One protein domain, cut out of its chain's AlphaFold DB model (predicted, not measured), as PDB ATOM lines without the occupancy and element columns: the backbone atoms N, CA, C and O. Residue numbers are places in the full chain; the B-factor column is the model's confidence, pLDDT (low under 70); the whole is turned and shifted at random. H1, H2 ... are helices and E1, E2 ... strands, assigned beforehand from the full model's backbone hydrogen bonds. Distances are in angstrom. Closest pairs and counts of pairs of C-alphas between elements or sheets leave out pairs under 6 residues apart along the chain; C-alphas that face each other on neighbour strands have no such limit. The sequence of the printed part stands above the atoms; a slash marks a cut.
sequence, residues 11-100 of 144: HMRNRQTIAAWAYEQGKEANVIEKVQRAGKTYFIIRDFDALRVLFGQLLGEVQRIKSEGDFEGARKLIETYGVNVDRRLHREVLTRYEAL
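Overview. This is residues 11 to 100 of the 144 residues of the protein "Dipeptidyl-peptidase III" of Odoribacter splanchnicus CAG:14 (UniProt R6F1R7). Helices H1, H2 and H3 make a triangle, and on the other side of H1 the hairpin E1-E2 and helix H4 reach out, with an open gap between them that narrows at the hairpin's tip. The printed part has 90 residues, mostly helix, in the order H1 E1 E2 H2 H3 H4, with E1 and E2 an antiparallel sheet. It is only just loose, close to compact, with radius of gyration of the C-alphas 15.0 A, and elongated, 46 by 26 by 21 A.

Along the chain. H1, residues 11 to 25, begins at C-alpha 11 (183.078, 228.958, 181.711) and is 21.4 A long. E1 is residues 32 to 37, E2 40 to 45. H2, residues 48 to 68, is 30.1 A long. H3 is residues 71 to 82; H4, residues 87 to 98, ends at C-alpha 98 (173.970, 210.391, 190.244).

Arrangement. H1 touches H2 residues 51 to 58 alone, at a steep tilt of 61 degrees, opposite ways; the closest C-alphas, Ala 22 and Leu 54, are 6.0 A apart. H1 touches H3 residues 77 to 82 alone, about perpendicular at 84 degrees, closest C-alphas Thr 17 and Gly 82, 4.2 A. H2 and H3 form a helical hairpin and touch, closest C-alphas Ile 65 and Ala 74, 6.3 A, at a shallow tilt of 34 degrees, only just short of steep. In the hairpin E1 and E2, N 35 and O 42 are within hydrogen-bond range at 2.8 A. The closest C-alphas of E2 and H4, Lys 40 and Glu 92, are 7.3 A apart; H4 and H1 are apart. In H1, H2, H3 and H4 every O i to N i+4 pair is within hydrogen-bond range.

Size, cuts and confidence. The C-alphas farthest apart, Ala 38 and Glu 68, are 47.2 A apart. The printed part has no cut and no long link; no printed residue is under 70 in pLDDT.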
ATOM      1  N   HIS A  11     184.489 229.056 182.067       96.81
ATOM      2  CA  HIS A  11     183.078 228.958 181.711       96.81
ATOM      3  C   HIS A  11     182.188 228.691 182.930       96.81
ATOM      4  O   HIS A  11     181.165 229.354 183.109       96.81
ATOM      5  N   MET A  12     182.585 227.780 183.815       95.81
ATOM      6  CA  MET A  12     181.889 227.513 185.073       95.81
ATOM      7  C   MET A  12     181.901 228.741 185.987       95.81
ATOM      8  O   MET A  12     180.850 229.108 186.517       95.81
ATOM      9  N   ARG A  13     183.053 229.413 186.120       97.69
ATOM     10  CA  ARG A  13     183.184 230.637 186.922       97.69
ATOM     11  C   ARG A  13     182.258 231.741 186.428       97.69
ATOM     12  O   ARG A  13     181.521 232.294 187.235       97.69
ATOM     13  N   ASN A  14     182.233 232.045 185.125       98.06
ATOM     14  CA  ASN A  14     181.390 233.146 184.642       98.06
ATOM     15  C   ASN A  14     179.889 232.860 184.784       98.06
ATOM     16  O   ASN A  14     179.143 233.758 185.175       98.06
ATOM     17  N   ARG A  15     179.453 231.612 184.561       98.50
ATOM     18  CA  ARG A  15     178.055 231.212 184.784       98.50
ATOM     19  C   ARG A  15     177.664 231.414 186.242       98.50
ATOM     20  O   ARG A  15     176.592 231.952 186.515       98.50
ATOM     21  N   GLN A  16     178.541 231.022 187.168       98.12
ATOM     22  CA  GLN A  16     178.294 231.226 188.589       98.12
ATOM     23  C   GLN A  16     178.291 232.712 188.959       98.12
ATOM     24  O   GLN A  16     177.369 233.139 189.649       98.12
ATOM     25  N   THR A  17     179.248 233.505 188.463       98.62
ATOM     26  CA  THR A  17     179.299 234.956 188.694       98.62
ATOM     27  C   THR A  17     177.984 235.622 188.305       98.62
ATOM     28  O   THR A  17     177.397 236.324 189.123       98.62
ATOM     29  N   ILE A  18     177.489 235.362 187.090       98.75
ATOM     30  CA  ILE A  18     176.248 235.962 186.582       98.75
ATOM     31  C   ILE A  18     175.054 235.557 187.450       98.75
ATOM     32  O   ILE A  18     174.284 236.413 187.884       98.75
ATOM     33  N   ALA A  19     174.906 234.259 187.732       98.44
ATOM     34  CA  ALA A  19     173.769 233.747 188.489       98.44
ATOM     35  C   ALA A  19     173.767 234.232 189.947       98.44
ATOM     36  O   ALA A  19     172.725 234.645 190.453       98.44
ATOM     37  N   ALA A  20     174.918 234.197 190.624       98.31
ATOM     38  CA  ALA A  20     175.034 234.598 192.023       98.31
ATOM     39  C   ALA A  20     174.887 236.116 192.200       98.31
ATOM     40  O   ALA A  20     174.193 236.541 193.122       98.31
ATOM     41  N   TRP A  21     175.466 236.918 191.300       98.75
ATOM     42  CA  TRP A  21     175.296 238.371 191.314       98.75
ATOM     43  C   TRP A  21     173.826 238.746 191.102       98.75
ATOM     44  O   TRP A  21     173.253 239.456 191.923       98.75
ATOM     45  N   ALA A  22     173.170 238.198 190.072       98.69
ATOM     46  CA  ALA A  22     171.757 238.481 189.814       98.69
ATOM     47  C   ALA A  22     170.844 238.001 190.956       98.69
ATOM     48  O   ALA A  22     169.883 238.683 191.306       98.69
ATOM     49  N   TYR A  23     171.154 236.854 191.571       98.56
ATOM     50  CA  TYR A  23     170.424 236.359 192.738       98.56
ATOM     51  C   TYR A  23     170.547 237.299 193.943       98.56
ATOM     52  O   TYR A  23     169.554 237.547 194.622       98.56
ATOM     53  N   GLU A  24     171.744 237.825 194.215       98.44
ATOM     54  CA  GLU A  24     171.952 238.757 195.323       98.44
ATOM     55  C   GLU A  24     171.286 240.111 195.063       98.44
ATOM     56  O   GLU A  24     170.510 240.573 195.899       98.44
ATOM     57  N   GLN A  25     171.527 240.715 193.897       98.56
ATOM     58  CA  GLN A  25     170.978 242.033 193.557       98.56
ATOM     59  C   GLN A  25     169.453 242.008 193.385       98.56
ATOM     60  O   GLN A  25     168.769 242.976 193.696       98.56
ATOM     61  N   GLY A  26     168.892 240.883 192.937       98.38
ATOM     62  CA  GLY A  26     167.449 240.693 192.800       98.38
ATOM     63  C   GLY A  26     166.733 240.272 194.084       98.38
ATOM     64  O   GLY A  26     165.518 240.064 194.051       98.38
ATOM     65  N   LYS A  27     167.446 240.099 195.205       98.06
ATOM     66  CA  LYS A  27     166.901 239.474 196.418       98.06
ATOM     67  C   LYS A  27     165.797 240.298 197.076       98.06
ATOM     68  O   LYS A  27     164.794 239.725 197.490       98.06
ATOM     69  N   GLU A  28     165.962 241.617 197.164       97.81
ATOM     70  CA  GLU A  28     164.974 242.505 197.801       97.81
ATOM     71  C   GLU A  28     163.647 242.534 197.034       97.81
ATOM     72  O   GLU A  28     162.580 242.488 197.639       97.81
ATOM     73  N   ALA A  29     163.713 242.518 195.701       98.06
ATOM     74  CA  ALA A  29     162.545 242.455 194.824       98.06
ATOM     75  C   ALA A  29     162.044 241.015 194.571       98.06
ATOM     76  O   ALA A  29     161.117 240.814 193.790       98.06
ATOM     77  N   ASN A  30     162.649 240.009 195.215       98.06
ATOM     78  CA  ASN A  30     162.353 238.585 195.029       98.06
ATOM     79  C   ASN A  30     162.381 238.128 193.553       98.06
ATOM     80  O   ASN A  30     161.571 237.302 193.139       98.06
ATOM     81  N   VAL A  31     163.314 238.650 192.748       98.69
ATOM     82  CA  VAL A  31     163.425 238.344 191.305       98.69
ATOM     83  C   VAL A  31     163.711 236.856 191.072       98.69
ATOM     84  O   VAL A  31     163.125 236.226 190.187       98.69
ATOM     85  N   ILE A  32     164.593 236.278 191.892       98.69
ATOM     86  CA  ILE A  32     164.912 234.849 191.910       98.69
ATOM     87  C   ILE A  32     164.705 234.330 193.334       98.69
ATOM     88  O   ILE A  32     165.363 234.775 194.272       98.69
ATOM     89  N   GLU A  33     163.845 233.328 193.490       98.12
ATOM     90  CA  GLU A  33     163.535 232.717 194.778       98.12
ATOM     91  C   GLU A  33     164.198 231.345 194.918       98.12
ATOM     92  O   GLU A  33     164.026 230.461 194.074       98.12
ATOM     93  N   LYS A  34     164.913 231.129 196.025       97.50
ATOM     94  CA  LYS A  34     165.431 229.810 196.408       97.50
ATOM     95  C   LYS A  34     164.406 229.081 197.278       97.50
ATOM     96  O   LYS A  34     164.234 229.410 198.449       97.50
ATOM     97  N   VAL A  35     163.785 228.039 196.734       97.69
ATOM     98  CA  VAL A  35     162.752 227.237 197.407       97.69
ATOM     99  C   VAL A  35     163.310 225.875 197.810       97.69
ATOM    100  O   VAL A  35     164.027 225.235 197.042       97.69
ATOM    101  N   GLN A  36     162.950 225.390 199.000       96.88
ATOM    102  CA  GLN A  36     163.209 224.008 199.419       96.88
ATOM    103  C   GLN A  36     161.896 223.221 199.471       96.88
ATOM    104  O   GLN A  36     160.936 223.648 200.110       96.88
ATOM    105  N   ARG A  37     161.846 222.063 198.802       96.12
ATOM    106  CA  ARG A  37     160.703 221.134 198.829       96.12
ATOM    107  C   ARG A  37     161.213 219.713 199.016       96.12
ATOM    108  O   ARG A  37     162.034 219.259 198.227       96.12
ATOM    109  N   ALA A  38     160.738 219.023 200.055       94.31
ATOM    110  CA  ALA A  38     161.130 217.643 200.370       94.31
ATOM    111  C   ALA A  38     162.660 217.417 200.362       94.31
ATOM    112  O   ALA A  38     163.162 216.473 199.756       94.31
ATOM    113  N   GLY A  39     163.416 218.339 200.975       92.75
ATOM    114  CA  GLY A  39     164.881 218.274 201.039       92.75
ATOM    115  C   GLY A  39     165.617 218.612 199.737       92.75
ATOM    116  O   GLY A  39     166.837 218.498 199.696       92.75
ATOM    117  N   LYS A  40     164.904 219.035 198.685       97.31
ATOM    118  CA  LYS A  40     165.475 219.432 197.394       97.31
ATOM    119  C   LYS A  40     165.371 220.939 197.197       97.31
ATOM    120  O   LYS A  40     164.305 221.528 197.392       97.31
ATOM    121  N   THR A  41     166.470 221.549 196.781       98.19
ATOM    122  CA  THR A  41     166.565 222.964 196.440       98.19
ATOM    123  C   THR A  41     166.152 223.196 194.986       98.19
ATOM    124  O   THR A  41     166.562 222.467 194.076       98.19
ATOM    125  N   TYR A  42     165.369 224.251 194.773       98.00
ATOM    126  CA  TYR A  42     164.942 224.763 193.477       98.00
ATOM    127  C   TYR A  42     165.143 226.276 193.442       98.00
ATOM    128  O   TYR A  42     165.018 226.943 194.467       98.00
ATOM    129  N   PHE A  43     165.424 226.813 192.261       98.00
ATOM    130  CA  PHE A  43     165.437 228.251 192.018       98.00
ATOM    131  C   PHE A  43     164.285 228.581 191.075       98.00
ATOM    132  O   PHE A  43     164.139 227.939 190.037       98.00
ATOM    133  N   ILE A  44     163.447 229.536 191.466       98.31
ATOM    134  CA  ILE A  44     162.277 229.970 190.706       98.31
ATOM    135  C   ILE A  44     162.503 231.420 190.308       98.31
ATOM    136  O   ILE A  44     162.682 232.275 191.169       98.31
ATOM    137  N   ILE A  45     162.477 231.700 189.012       98.62
ATOM    138  CA  ILE A  45     162.479 233.075 188.513       98.62
ATOM    139  C   ILE A  45     161.050 233.598 188.650       98.62
ATOM    140  O   ILE A  45     160.119 233.003 188.103       98.62
ATOM    141  N   ARG A  46     160.868 234.659 189.436       98.56
ATOM    142  CA  ARG A  46     159.561 235.283 189.685       98.56
ATOM    143  C   ARG A  46     159.264 236.407 188.708       98.56
ATOM    144  O   ARG A  46     158.105 236.592 188.359       98.56
ATOM    145  N   ASP A  47     160.304 237.098 188.252       98.56
ATOM    146  CA  ASP A  47     160.194 238.208 187.316       98.56
ATOM    147  C   ASP A  47     161.336 238.147 186.291       98.56
ATOM    148  O   ASP A  47     162.507 238.366 186.606       98.56
ATOM    149  N   PHE A  48     160.997 237.795 185.051       98.69
ATOM    150  CA  PHE A  48     161.972 237.684 183.965       98.69
ATOM    151  C   PHE A  48     162.405 239.046 183.414       98.69
ATOM    152  O   PHE A  48     163.547 239.178 182.970       98.69
ATOM    153  N   ASP A  49     161.533 240.053 183.460       98.69
ATOM    154  CA  ASP A  49     161.850 241.390 182.962       98.69
ATOM    155  C   ASP A  49     162.806 242.094 183.928       98.69
ATOM    156  O   ASP A  49     163.838 242.622 183.503       98.69
ATOM    157  N   ALA A  50     162.553 241.996 185.235       98.69
ATOM    158  CA  ALA A  50     163.489 242.465 186.253       98.69
ATOM    159  C   ALA A  50     164.840 241.733 186.160       98.69
ATOM    160  O   ALA A  50     165.896 242.365 186.230       98.69
ATOM    161  N   LEU A  51     164.834 240.414 185.922       98.75
ATOM    162  CA  LEU A  51     166.069 239.649 185.730       98.75
ATOM    163  C   LEU A  51     166.863 240.128 184.505       98.75
ATOM    164  O   LEU A  51     168.088 240.249 184.565       98.75
ATOM    165  N   ARG A  52     166.182 240.449 183.401       98.81
ATOM    166  CA  ARG A  52     166.822 241.015 182.207       98.81
ATOM    167  C   ARG A  52     167.485 242.360 182.505       98.81
ATOM    168  O   ARG A  52     168.587 242.604 182.013       98.81
ATOM    169  N   VAL A  53     166.849 243.213 183.310       98.81
ATOM    170  CA  VAL A  53     167.436 244.493 183.740       98.81
ATOM    171  C   VAL A  53     168.710 244.265 184.557       98.81
ATOM    172  O   VAL A  53     169.727 244.897 184.267       98.81
ATOM    173  N   LEU A  54     168.705 243.315 185.500       98.88
ATOM    174  CA  LEU A  54     169.902 242.939 186.267       98.88
ATOM    175  C   LEU A  54     171.041 242.464 185.352       98.88
ATOM    176  O   LEU A  54     172.187 242.880 185.520       98.88
ATOM    177  N   PHE A  55     170.745 241.646 184.337       98.88
ATOM    178  CA  PHE A  55     171.760 241.251 183.355       98.88
ATOM    179  C   PHE A  55     172.318 242.442 182.574       98.88
ATOM    180  O   PHE A  55     173.523 242.490 182.337       98.88
ATOM    181  N   GLY A  56     171.479 243.414 182.211       98.81
ATOM    182  CA  GLY A  56     171.927 244.651 181.567       98.81
ATOM    183  C   GLY A  56     172.868 245.475 182.449       98.81
ATOM    184  O   GLY A  56     173.888 245.963 181.968       98.81
ATOM    185  N   GLN A  57     172.573 245.576 183.747       98.88
ATOM    186  CA  GLN A  57     173.431 246.264 184.717       98.88
ATOM    187  C   GLN A  57     174.793 245.573 184.857       98.88
ATOM    188  O   GLN A  57     175.829 246.227 184.741       98.88
ATOM    189  N   LEU A  58     174.801 244.247 185.036       98.88
ATOM    190  CA  LEU A  58     176.043 243.482 185.131       98.88
ATOM    191  C   LEU A  58     176.852 243.543 183.830       98.88
ATOM    192  O   LEU A  58     178.073 243.660 183.877       98.88
ATOM    193  N   LEU A  59     176.191 243.496 182.669       98.88
ATOM    194  CA  LEU A  59     176.846 243.666 181.373       98.88
ATOM    195  C   LEU A  59     177.534 245.032 181.276       98.88
ATOM    196  O   LEU A  59     178.685 245.093 180.851       98.88
ATOM    197  N   GLY A  60     176.852 246.105 181.689       98.81
ATOM    198  CA  GLY A  60     177.424 247.450 181.734       98.81
ATOM    199  C   GLY A  60     178.672 247.518 182.613       98.81
ATOM    200  O   GLY A  60     179.699 248.033 182.176       98.81
ATOM    201  N   GLU A  61     178.622 246.924 183.806       98.75
ATOM    202  CA  GLU A  61     179.763 246.912 184.728       98.75
ATOM    203  C   GLU A  61     180.933 246.065 184.210       98.75
ATOM    204  O   GLU A  61     182.078 246.509 184.223       98.75
ATOM    205  N   VAL A  62     180.672 244.868 183.675       98.69
ATOM    206  CA  VAL A  62     181.716 244.024 183.068       98.69
ATOM    207  C   VAL A  62     182.346 244.717 181.857       98.69
ATOM    208  O   VAL A  62     183.563 244.645 181.666       98.69
ATOM    209  N   GLN A  63     181.541 245.409 181.046       98.88
ATOM    210  CA  GLN A  63     182.037 246.175 179.909       98.88
ATOM    211  C   GLN A  63     182.908 247.350 180.365       98.88
ATOM    212  O   GLN A  63     183.987 247.530 179.802       98.88
ATOM    213  N   ARG A  64     182.489 248.102 181.392       98.81
ATOM    214  CA  ARG A  64     183.287 249.173 182.008       98.81
ATOM    215  C   ARG A  64     184.627 248.633 182.500       98.81
ATOM    216  O   ARG A  64     185.667 249.112 182.059       98.81
ATOM    217  N   ILE A  65     184.599 247.579 183.320       98.75
ATOM    218  CA  ILE A  65     185.790 246.907 183.858       98.75
ATOM    219  C   ILE A  65     186.776 246.558 182.739       98.75
ATOM    220  O   ILE A  65     187.964 246.868 182.823       98.75
ATOM    221  N   LYS A  66     186.277 245.930 181.667       98.62
ATOM    222  CA  LYS A  66     187.097 245.540 180.519       98.62
ATOM    223  C   LYS A  66     187.673 246.750 179.786       98.62
ATOM    224  O   LYS A  66     188.854 246.741 179.451       98.62
ATOM    225  N   SER A  67     186.843 247.744 179.484       98.75
ATOM    226  CA  SER A  67     187.227 248.906 178.677       98.75
ATOM    227  C   SER A  67     188.185 249.852 179.403       98.75
ATOM    228  O   SER A  67     189.015 250.474 178.750       98.75
ATOM    229  N   GLU A  68     188.087 249.947 180.728       98.62
ATOM    230  CA  GLU A  68     188.934 250.811 181.563       98.62
ATOM    231  C   GLU A  68     190.172 250.086 182.116       98.62
ATOM    232  O   GLU A  68     191.034 250.715 182.723       98.62
ATOM    233  N   GLY A  69     190.290 248.768 181.907       98.50
ATOM    234  CA  GLY A  69     191.404 247.974 182.432       98.50
ATOM    235  C   GLY A  69     191.378 247.810 183.959       98.50
ATOM    236  O   GLY A  69     192.431 247.692 184.583       98.50
ATOM    237  N   ASP A  70     190.187 247.797 184.567       98.75
ATOM    238  CA  ASP A  70     189.988 247.732 186.021       98.75
ATOM    239  C   ASP A  70     190.215 246.309 186.567       98.75
ATOM    240  O   ASP A  70     189.290 245.526 186.800       98.75
ATOM    241  N   PHE A  71     191.486 245.950 186.756       98.50
ATOM    242  CA  PHE A  71     191.870 244.636 187.272       98.50
ATOM    243  C   PHE A  71     191.288 244.345 188.664       98.50
ATOM    244  O   PHE A  71     190.815 243.235 188.914       98.50
ATOM    245  N   GLU A  72     191.299 245.322 189.573       98.62
ATOM    246  CA  GLU A  72     190.800 245.120 190.937       98.62
ATOM    247  C   GLU A  72     189.280 244.930 190.959       98.62
ATOM    248  O   GLU A  72     188.786 244.051 191.672       98.62
ATOM    249  N   GLY A  73     188.542 245.672 190.127       98.44
ATOM    250  CA  GLY A  73     187.114 245.464 189.900       98.44
ATOM    251  C   GLY A  73     186.819 244.061 189.367       98.44
ATOM    252  O   GLY A  73     185.984 243.346 189.931       98.44
ATOM    253  N   ALA A  74     187.569 243.613 188.354       98.38
ATOM    254  CA  ALA A  74     187.450 242.257 187.817       98.38
ATOM    255  C   ALA A  74     187.712 241.189 188.893       98.38
ATOM    256  O   ALA A  74     186.904 240.274 189.082       98.38
ATOM    257  N   ARG A  75     188.820 241.316 189.633       98.38
ATOM    258  CA  ARG A  75     189.214 240.380 190.694       98.38
ATOM    259  C   ARG A  75     188.148 240.302 191.780       98.38
ATOM    260  O   ARG A  75     187.752 239.205 192.168       98.38
ATOM    261  N   LYS A  76     187.651 241.451 192.242       98.44
ATOM    262  CA  LYS A  76     186.605 241.521 193.266       98.44
ATOM    263  C   LYS A  76     185.324 240.837 192.801       98.44
ATOM    264  O   LYS A  76     184.776 240.034 193.553       98.44
ATOM    265  N   LEU A  77     184.864 241.107 191.579       98.44
ATOM    266  CA  LEU A  77     183.655 240.487 191.032       98.44
ATOM    267  C   LEU A  77     183.795 238.956 190.957       98.44
ATOM    268  O   LEU A  77     182.920 238.226 191.422       98.44
ATOM    269  N   ILE A  78     184.911 238.458 190.418       97.94
ATOM    270  CA  ILE A  78     185.121 237.017 190.234       97.94
ATOM    271  C   ILE A  78     185.312 236.282 191.564       97.94
ATOM    272  O   ILE A  78     184.654 235.266 191.781       97.94
ATOM    273  N   GLU A  79     186.158 236.775 192.469       97.19
ATOM    274  CA  GLU A  79     186.405 236.103 193.757       97.19
ATOM    275  C   GLU A  79     185.164 236.105 194.663       97.19
ATOM    276  O   GLU A  79     184.947 235.159 195.421       97.19
ATOM    277  N   THR A  80     184.313 237.131 194.548       97.62
ATOM    278  CA  THR A  80     183.071 237.224 195.330       97.62
ATOM    279  C   THR A  80     182.023 236.223 194.847       97.62
ATOM    280  O   THR A  80     181.466 235.482 195.657       97.62
ATOM    281  N   TYR A  81     181.765 236.163 193.536       98.12
ATOM    282  CA  TYR A  81     180.606 235.430 193.004       98.12
ATOM    283  C   TYR A  81     180.960 234.158 192.224       98.12
ATOM    284  O   TYR A  81     180.177 233.209 192.208       98.12
ATOM    285  N   GLY A  82     182.124 234.105 191.578       96.38
ATOM    286  CA  GLY A  82     182.469 233.062 190.609       96.38
ATOM    287  C   GLY A  82     183.229 231.861 191.167       96.38
ATOM    288  O   GLY A  82     183.312 230.839 190.492       96.38
ATOM    289  N   VAL A  83     183.816 231.967 192.365       95.62
ATOM    290  CA  VAL A  83     184.781 230.971 192.865       95.62
ATOM    291  C   VAL A  83     184.172 229.987 193.862       95.62
ATOM    292  O   VAL A  83     184.359 228.783 193.713       95.62
ATOM    293  N   ASN A  84     183.483 230.466 194.896       94.06
ATOM    294  CA  ASN A  84     183.140 229.639 196.059       94.06
ATOM    295  C   ASN A  84     181.900 228.768 195.825       94.06
ATOM    296  O   ASN A  84     180.886 229.250 195.328       94.06
ATOM    297  N   VAL A  85     181.947 227.501 196.248       94.06
ATOM    298  CA  VAL A  85     180.834 226.547 196.094       94.06
ATOM    299  C   VAL A  85     180.169 226.251 197.448       94.06
ATOM    300  O   VAL A  85     180.834 225.828 198.397       94.06
ATOM    301  N   ASP A  86     178.839 226.398 197.542       93.94
ATOM    302  CA  ASP A  86     178.057 225.944 198.708       93.94
ATOM    303  C   ASP A  86     178.122 224.412 198.804       93.94
ATOM    304  O   ASP A  86     177.479 223.686 198.045       93.94
ATOM    305  N   ARG A  87     178.884 223.904 199.778       92.75
ATOM    306  CA  ARG A  87     179.118 222.462 199.960       92.75
ATOM    307  C   ARG A  87     177.859 221.662 200.288       92.75
ATOM    308  O   ARG A  87     177.841 220.446 200.075       92.75
ATOM    309  N   ARG A  88     176.835 222.282 200.877       93.44
ATOM    310  CA  ARG A  88     175.569 221.600 201.165       93.44
ATOM    311  C   ARG A  88     174.777 221.448 199.876       93.44
ATOM    312  O   ARG A  88     174.381 220.330 199.559       93.44
ATOM    313  N   LEU A  89     174.629 222.536 199.122       95.25
ATOM    314  CA  LEU A  89     173.940 222.513 197.833       95.25
ATOM    315  C   LEU A  89     174.661 221.611 196.823       95.25
ATOM    316  O   LEU A  89     174.019 220.827 196.136       95.25
ATOM    317  N   HIS A  90     175.994 221.655 196.782       94.50
ATOM    318  CA  HIS A  90     176.800 220.809 195.904       94.50
ATOM    319  C   HIS A  90     176.569 219.316 196.161       94.50
ATOM    320  O   HIS A  90     176.305 218.567 195.224       94.50
ATOM    321  N   ARG A  91     176.599 218.884 197.432       93.88
ATOM    322  CA  ARG A  91     176.305 217.487 197.794       93.88
ATOM    323  C   ARG A  91     174.886 217.081 197.410       93.88
ATOM    324  O   ARG A  91     174.700 216.001 196.868       93.88
ATOM    325  N   GLU A  92     173.911 217.952 197.655       95.25
ATOM    326  CA  GLU A  92     172.519 217.702 197.274       95.25
ATOM    327  C   GLU A  92     172.377 217.482 195.758       95.25
ATOM    328  O   GLU A  92     171.745 216.518 195.323       95.25
ATOM    329  N   VAL A  93     172.987 218.354 194.949       94.25
ATOM    330  CA  VAL A  93     172.935 218.268 193.484       94.25
ATOM    331  C   VAL A  93     173.652 217.018 192.976       94.25
ATOM    332  O   VAL A  93     173.091 216.334 192.123       94.25
ATOM    333  N   LEU A  94     174.824 216.674 193.525       92.75
ATOM    334  CA  LEU A  94     175.546 215.449 193.159       92.75
ATOM    335  C   LEU A  94     174.688 214.201 193.383       92.75
ATOM    336  O   LEU A  94     174.478 213.441 192.445       92.75
ATOM    337  N   THR A  95     174.106 214.035 194.575       93.12
ATOM    338  CA  THR A  95     173.254 212.873 194.881       93.12
ATOM    339  C   THR A  95     172.040 212.785 193.954       93.12
ATOM    340  O   THR A  95     171.649 211.701 193.527       93.12
ATOM    341  N   ARG A  96     171.428 213.925 193.611       94.12
ATOM    342  CA  ARG A  96     170.287 213.964 192.683       94.12
ATOM    343  C   ARG A  96     170.692 213.616 191.251       94.12
ATOM    344  O   ARG A  96     169.906 212.988 190.551       94.12
ATOM    345  N   TYR A  97     171.872 214.055 190.824       92.69
ATOM    346  CA  TYR A  97     172.378 213.830 189.474       92.69
ATOM    347  C   TYR A  97     172.858 212.388 189.272       92.69
ATOM    348  O   TYR A  97     172.557 211.792 188.244       92.69
ATOM    349  N   GLU A  98     173.519 211.793 190.271       91.38
ATOM    350  CA  GLU A  98     173.970 210.391 190.244       91.38
ATOM    351  C   GLU A  98     172.815 209.414 189.976       91.38
ATOM    352  O   GLU A  98     172.978 208.459 189.220       91.38
ATOM    353  N   ALA A  99     171.623 209.693 190.512       92.81
ATOM    354  CA  ALA A  99     170.431 208.875 190.294       92.81
ATOM    355  C   ALA A  99     169.935 208.852 188.832       92.81
ATOM    356  O   ALA A  99     169.113 208.005 188.491       92.81
ATOM    357  N   LEU A 100     170.402 209.768 187.976       93.44
ATOM    358  CA  LEU A 100     170.027 209.814 186.559       93.44
ATOM    359  C   LEU A 100     170.861 208.862 185.690       93.44
ATOM    360  O   LEU A 100     170.444 208.557 184.578       93.44
TER     361      LEU A 100